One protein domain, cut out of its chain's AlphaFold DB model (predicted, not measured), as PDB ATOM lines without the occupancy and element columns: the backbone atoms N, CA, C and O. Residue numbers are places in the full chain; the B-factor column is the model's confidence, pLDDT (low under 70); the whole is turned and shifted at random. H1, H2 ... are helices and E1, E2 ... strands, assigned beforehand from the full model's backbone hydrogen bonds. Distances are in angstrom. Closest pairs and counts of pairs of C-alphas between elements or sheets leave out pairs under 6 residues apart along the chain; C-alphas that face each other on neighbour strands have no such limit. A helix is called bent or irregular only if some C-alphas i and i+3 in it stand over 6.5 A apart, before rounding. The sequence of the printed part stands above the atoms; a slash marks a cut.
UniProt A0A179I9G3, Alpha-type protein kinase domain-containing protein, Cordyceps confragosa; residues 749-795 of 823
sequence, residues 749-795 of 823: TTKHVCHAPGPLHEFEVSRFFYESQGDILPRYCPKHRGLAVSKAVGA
ATOM      1  N   THR A 749       9.313 -50.585  25.700       87.81
ATOM      2  CA  THR A 749       8.962 -49.240  25.249       87.81
ATOM      3  C   THR A 749       8.287 -49.258  23.876       87.81
ATOM      4  O   THR A 749       8.426 -50.174  23.067       87.81
ATOM      5  N   THR A 750       7.517 -48.207  23.615       85.38
ATOM      6  CA  THR A 750       6.939 -47.874  22.311       85.38
ATOM      7  C   THR A 750       7.222 -46.407  22.022       85.38
ATOM      8  O   THR A 750       7.293 -45.600  22.952       85.38
ATOM      9  N   LYS A 751       7.387 -46.041  20.749       86.31
ATOM     10  CA  LYS A 751       7.540 -44.635  20.363       86.31
ATOM     11  C   LYS A 751       6.182 -43.935  20.388       86.31
ATOM     12  O   LYS A 751       5.202 -44.450  19.851       86.31
ATOM     13  N   HIS A 752       6.126 -42.768  21.021       82.00
ATOM     14  CA  HIS A 752       4.926 -41.945  21.136       82.00
ATOM     15  C   HIS A 752       5.244 -40.481  20.805       82.00
ATOM     16  O   HIS A 752       6.346 -39.997  21.070       82.00
ATOM     17  N   VAL A 753       4.293 -39.779  20.188       82.38
ATOM     18  CA  VAL A 753       4.507 -38.437  19.629       82.38
ATOM     19  C   VAL A 753       4.320 -37.374  20.712       82.38
ATOM     20  O   VAL A 753       3.283 -37.301  21.372       82.38
ATOM     21  N   CYS A 754       5.317 -36.510  20.886       81.69
ATOM     22  CA  CYS A 754       5.230 -35.404  21.829       81.69
ATOM     23  C   CYS A 754       4.276 -34.316  21.313       81.69
ATOM     24  O   CYS A 754       4.516 -33.724  20.262       81.69
ATOM     25  N   HIS A 755       3.239 -33.989  22.084       77.88
ATOM     26  CA  HIS A 755       2.230 -32.976  21.750       77.88
ATOM     27  C   HIS A 755       2.722 -31.523  21.976       77.88
ATOM     28  O   HIS A 755       1.919 -30.604  22.136       77.88
ATOM     29  N   ALA A 756       4.035 -31.292  22.070       76.06
ATOM     30  CA  ALA A 756       4.590 -29.964  22.323       76.06
ATOM     31  C   ALA A 756       4.526 -29.078  21.060       76.06
ATOM     32  O   ALA A 756       4.813 -29.567  19.969       76.06
ATOM     33  N   PRO A 757       4.208 -27.773  21.180       67.38
ATOM     34  CA  PRO A 757       4.187 -26.868  20.034       67.38
ATOM     35  C   PRO A 757       5.608 -26.655  19.493       67.38
ATOM     36  O   PRO A 757       6.447 -26.045  20.156       67.38
ATOM     37  N   GLY A 758       5.871 -27.167  18.290       68.56
ATOM     38  CA  GLY A 758       7.181 -27.155  17.642       68.56
ATOM     39  C   GLY A 758       7.314 -28.304  16.633       68.56
ATOM     40  O   GLY A 758       6.299 -28.858  16.204       68.56
ATOM     41  N   PRO A 759       8.544 -28.683  16.246       73.88
ATOM     42  CA  PRO A 759       8.783 -29.852  15.406       73.88
ATOM     43  C   PRO A 759       8.277 -31.144  16.064       73.88
ATOM     44  O   PRO A 759       8.588 -31.431  17.227       73.88
ATOM     45  N   LEU A 760       7.529 -31.940  15.296       75.94
ATOM     46  CA  LEU A 760       7.087 -33.272  15.705       75.94
ATOM     47  C   LEU A 760       8.304 -34.149  16.015       75.94
ATOM     48  O   LEU A 760       9.203 -34.298  15.191       75.94
ATOM     49  N   HIS A 761       8.316 -34.726  17.212       81.31
ATOM     50  CA  HIS A 761       9.351 -35.646  17.662       81.31
ATOM     51  C   HIS A 761       8.735 -36.739  18.530       81.31
ATOM     52  O   HIS A 761       7.769 -36.513  19.268       81.31
ATOM     53  N   GLU A 762       9.312 -37.928  18.439       86.94
ATOM     54  CA  GLU A 762       8.913 -39.078  19.238       86.94
ATOM     55  C   GLU A 762       9.756 -39.182  20.510       86.94
ATOM     56  O   GLU A 762      10.875 -38.672  20.595       86.94
ATOM     57  N   PHE A 763       9.211 -39.861  21.509       86.88
ATOM     58  CA  PHE A 763       9.934 -40.300  22.695       86.88
ATOM     59  C   PHE A 763       9.449 -41.693  23.096       86.88
ATOM     60  O   PHE A 763       8.354 -42.114  22.719       86.88
ATOM     61  N   GLU A 764      10.268 -42.415  23.850       88.31
ATOM     62  CA  GLU A 764       9.926 -43.764  24.284       88.31
ATOM     63  C   GLU A 764       9.065 -43.767  25.549       88.31
ATOM     64  O   GLU A 764       9.298 -43.013  26.497       88.31
ATOM     65  N   VAL A 765       8.053 -44.635  25.555       88.00
ATOM     66  CA  VAL A 765       7.144 -44.832  26.682       88.00
ATOM     67  C   VAL A 765       6.757 -46.304  26.822       88.00
ATOM     68  O   VAL A 765       6.355 -46.954  25.853       88.00
ATOM     69  N   SER A 766       6.857 -46.841  28.038       91.06
ATOM     70  CA  SER A 766       6.306 -48.158  28.374       91.06
ATOM     71  C   SER A 766       4.785 -48.045  28.480       91.06
ATOM     72  O   SER A 766       4.274 -47.556  29.487       91.06
ATOM     73  N   ARG A 767       4.049 -48.462  27.438       89.00
ATOM     74  CA  ARG A 767       2.572 -48.513  27.465       89.00
ATOM     75  C   ARG A 767       2.065 -49.368  28.629       89.00
ATOM     76  O   ARG A 767       1.109 -48.982  29.296       89.00
ATOM     77  N   PHE A 768       2.770 -50.468  28.901       91.62
ATOM     78  CA  PHE A 768       2.497 -51.377  30.007       91.62
ATOM     79  C   PHE A 768       2.459 -50.656  31.358       91.62
ATOM     80  O   PHE A 768       1.532 -50.890  32.124       91.62
ATOM     81  N   PHE A 769       3.410 -49.755  31.646       91.75
ATOM     82  CA  PHE A 769       3.421 -49.028  32.919       91.75
ATOM     83  C   PHE A 769       2.090 -48.305  33.169       91.75
ATOM     84  O   PHE A 769       1.436 -48.566  34.178       91.75
ATOM     85  N   TYR A 770       1.668 -47.453  32.232       87.69
ATOM     86  CA  TYR A 770       0.491 -46.597  32.400       87.69
ATOM     87  C   TYR A 770      -0.808 -47.423  32.458       87.69
ATOM     88  O   TYR A 770      -1.593 -47.226  33.382       87.69
ATOM     89  N   GLU A 771      -0.980 -48.439  31.595       88.25
ATOM     90  CA  GLU A 771      -2.108 -49.389  31.698       88.25
ATOM     91  C   GLU A 771      -2.126 -50.099  33.064       88.25
ATOM     92  O   GLU A 771      -3.154 -50.138  33.738       88.25
ATOM     93  N   SER A 772      -0.972 -50.602  33.515       88.38
ATOM     94  CA  SER A 772      -0.846 -51.365  34.764       88.38
ATOM     95  C   SER A 772      -1.164 -50.554  36.028       88.38
ATOM     96  O   SER A 772      -1.480 -51.137  37.070       88.38
ATOM     97  N   GLN A 773      -1.078 -49.219  35.936       86.75
ATOM     98  CA  GLN A 773      -1.475 -48.286  36.989       86.75
ATOM     99  C   GLN A 773      -2.888 -47.714  36.799       86.75
ATOM    100  O   GLN A 773      -3.467 -47.251  37.785       86.75
ATOM    101  N   GLY A 774      -3.470 -47.786  35.600       79.31
ATOM    102  CA  GLY A 774      -4.686 -47.050  35.242       79.31
ATOM    103  C   GLY A 774      -4.444 -45.551  35.018       79.31
ATOM    104  O   GLY A 774      -5.367 -44.754  35.167       79.31
ATOM    105  N   ASP A 775      -3.205 -45.170  34.701       77.94
ATOM    106  CA  ASP A 775      -2.782 -43.787  34.477       77.94
ATOM    107  C   ASP A 775      -2.820 -43.415  32.986       77.94
ATOM    108  O   ASP A 775      -2.711 -44.260  32.096       77.94
ATOM    109  N   ILE A 776      -2.928 -42.116  32.695       72.44
ATOM    110  CA  ILE A 776      -2.992 -41.609  31.318       72.44
ATOM    111  C   ILE A 776      -1.616 -41.704  30.646       72.44
ATOM    112  O   ILE A 776      -0.614 -41.232  31.193       72.44
ATOM    113  N   LEU A 777      -1.571 -42.213  29.410       78.56
ATOM    114  CA  LEU A 777      -0.379 -42.116  28.564       78.56
ATOM    115  C   LEU A 777       0.083 -40.645  28.431       78.56
ATOM    116  O   LEU A 777      -0.722 -39.747  28.156       78.56
ATOM    117  N   PRO A 778       1.382 -40.362  28.626       80.44
ATOM    118  CA  PRO A 778       1.882 -39.002  28.731       80.44
ATOM    119  C   PRO A 778       1.879 -38.305  27.371       80.44
ATOM    120  O   PRO A 778       2.627 -38.674  26.475       80.44
ATOM    121  N   ARG A 779       1.123 -37.214  27.239       78.94
ATOM    122  CA  ARG A 779       1.065 -36.423  25.994       78.94
ATOM    123  C   ARG A 779       2.375 -35.681  25.671       78.94
ATOM    124  O   ARG A 779       2.610 -35.295  24.530       78.94
ATOM    125  N   TYR A 780       3.254 -35.485  26.656       81.12
ATOM    126  CA  TYR A 780       4.511 -34.746  26.502       81.12
ATOM    127  C   TYR A 780       5.726 -35.591  26.906       81.12
ATOM    128  O   TYR A 780       5.721 -36.261  27.947       81.12
ATOM    129  N   CYS A 781       6.797 -35.493  26.112       83.12
ATOM    130  CA  CYS A 781       8.094 -36.086  26.429       83.12
ATOM    131  C   CYS A 781       8.705 -35.438  27.692       83.12
ATOM    132  O   CYS A 781       8.318 -34.317  28.042       83.12
ATOM    133  N   PRO A 782       9.677 -36.080  28.373       82.00
ATOM    134  CA  PRO A 782      10.217 -35.589  29.647       82.00
ATOM    135  C   PRO A 782      10.657 -34.116  29.624       82.00
ATOM    136  O   PRO A 782      10.272 -33.354  30.508       82.00
ATOM    137  N   LYS A 783      11.351 -33.682  28.559       80.56
ATOM    138  CA  LYS A 783      11.794 -32.285  28.366       80.56
ATOM    139  C   LYS A 783      10.633 -31.279  28.319       80.56
ATOM    140  O   LYS A 783      10.792 -30.139  28.740       80.56
ATOM    141  N   HIS A 784       9.468 -31.693  27.824       80.06
ATOM    142  CA  HIS A 784       8.298 -30.830  27.658       80.06
ATOM    143  C   HIS A 784       7.271 -30.938  28.795       80.06
ATOM    144  O   HIS A 784       6.471 -30.015  28.944       80.06
ATOM    145  N   ARG A 785       7.305 -31.979  29.646       73.50
ATOM    146  CA  ARG A 785       6.394 -32.091  30.808       73.50
ATOM    147  C   ARG A 785       6.510 -30.888  31.751       73.50
ATOM    148  O   ARG A 785       5.498 -30.263  32.055       73.50
ATOM    149  N   GLY A 786       7.729 -30.513  32.155       60.44
ATOM    150  CA  GLY A 786       7.951 -29.361  33.044       60.44
ATOM    151  C   GLY A 786       7.474 -28.030  32.442       60.44
ATOM    152  O   GLY A 786       6.874 -27.208  33.133       60.44
ATOM    153  N   LEU A 787       7.657 -27.855  31.128       58.94
ATOM    154  CA  LEU A 787       7.201 -26.678  30.377       58.94
ATOM    155  C   LEU A 787       5.674 -26.638  30.178       58.94
ATOM    156  O   LEU A 787       5.101 -25.558  30.041       58.94
ATOM    157  N   ALA A 788       5.004 -27.793  30.164       52.12
ATOM    158  CA  ALA A 788       3.546 -27.876  30.115       52.12
ATOM    159  C   ALA A 788       2.917 -27.506  31.470       52.12
ATOM    160  O   ALA A 788       1.965 -26.726  31.504       52.12
ATOM    161  N   VAL A 789       3.481 -27.994  32.583       49.66
ATOM    162  CA  VAL A 789       3.011 -27.664  33.942       49.66
ATOM    163  C   VAL A 789       3.185 -26.171  34.239       49.66
ATOM    164  O   VAL A 789       2.230 -25.526  34.671       49.66
ATOM    165  N   SER A 790       4.346 -25.579  33.933       42.56
ATOM    166  CA  SER A 790       4.564 -24.142  34.161       42.56
ATOM    167  C   SER A 790       3.647 -23.257  33.305       42.56
ATOM    168  O   SER A 790       3.135 -22.249  33.799       42.56
ATOM    169  N   LYS A 791       3.339 -23.655  32.061       45.22
ATOM    170  CA  LYS A 791       2.321 -22.982  31.233       45.22
ATOM    171  C   LYS A 791       0.899 -23.145  31.778       45.22
ATOM    172  O   LYS A 791       0.136 -22.186  31.705       45.22
ATOM    173  N   ALA A 792       0.539 -24.300  32.340       43.78
ATOM    174  CA  ALA A 792      -0.774 -24.507  32.954       43.78
ATOM    175  C   ALA A 792      -0.961 -23.623  34.200       43.78
ATOM    176  O   ALA A 792      -1.941 -22.882  34.285       43.78
ATOM    177  N   VAL A 793       0.020 -23.607  35.110       40.12
ATOM    178  CA  VAL A 793       0.028 -22.718  36.286       40.12
ATOM    179  C   VAL A 793       0.015 -21.243  35.860       40.12
ATOM    180  O   VAL A 793      -0.769 -20.456  36.387       40.12
ATOM    181  N   GLY A 794       0.794 -20.874  34.836       35.69
ATOM    182  CA  GLY A 794       0.796 -19.529  34.249       35.69
ATOM    183  C   GLY A 794      -0.517 -19.119  33.564       35.69
ATOM    184  O   GLY A 794      -0.820 -17.929  33.481       35.69
ATOM    185  N   ALA A 795      -1.321 -20.070  33.083       40.06
ATOM    186  CA  ALA A 795      -2.650 -19.805  32.531       40.06
ATOM    187  C   ALA A 795      -3.713 -19.646  33.632       40.06
ATOM    188  O   ALA A 795      -4.613 -18.814  33.500       40.06
TER     189      ALA A 795
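This is residues 749 to 795 of the 823 residues of the protein "Alpha-type protein kinase domain-containing protein" of Cordyceps confragosa (UniProt A0A179I9G3). A hairpin of two strands, E1 and E2, has the loop of residues 754 to 761 at one end and the short helix H1 at the other, where H1 follows straight on from E2. From H1 the backbone folds back through residues 774 to 781 to a longer helix, H2, whose residues 789 to 795 stick out. The printed part has 47 residues, with two named strands and two named helices in the order E1, E2, H1, H2; the sheet, in the order E1, E2, is antiparallel, and the class is mixed, helices and strands. The whole is only just loose, close to compact, with a radius of gyration of the C-alphas of 11.6 A, and its outline is flat, with spans of 32 by 23 by 12 A.

E1, residues 749 to 753, and E2, residues 762 to 766, form a hairpin. They are antiparallel neighbours, with 141 degrees between their N-to-C directions. The C-alphas of Thr 749 and Ser 766, which face each other, are 4.2 A apart. Backbone N 750 and O 765, at 2.8 A, and N 763 and O 752, at 2.9 A, are within hydrogen-bond range. H1, residues 767 to 773, follows E2 by a tight link with no residue between them. E1 and H1 have 2 pairs of C-alphas within 8 A, the closest those of Thr 750 and Arg 767, 6.8 A apart. H2, residues 782 to 795, is apart from E1 and from H1. E2 and H2 are only just apart, with their closest C-alphas at 8.4 A. In H1 every O i to N i+4 pair is within hydrogen-bond range, and in H2 8 of 10 are.

E1 begins at C-alpha 749, at (8.962, -49.240, 25.249), and is 13.0 A long from first to last C-alpha. E2 is 13.1 A long and ends at C-alpha 766, at (6.306, -48.158, 28.374). H1 runs from Arg 767 to Gln 773 over 10.4 A. H2 runs from Pro 782 to Ala 795 over 20.6 A and ends at C-alpha 795, at (-2.650, -19.805, 32.531). H2 is only just irregular: C-alphas 783 and 786 are 6.7 A apart.

The two C-alphas farthest apart are those of Thr 749 and Ala 795, the first and last printed residues, at 32.5 A. The printed part has no cut. The links from E1 to E2 and from H1 to H2 are short, with 8 residues each. Residues 789 to 795, which belong to H2, stand free. The mean pLDDT of the printed part is 74.6, and the model's confidence is low, under 70, at residues 757 to 758 and 786 to 795.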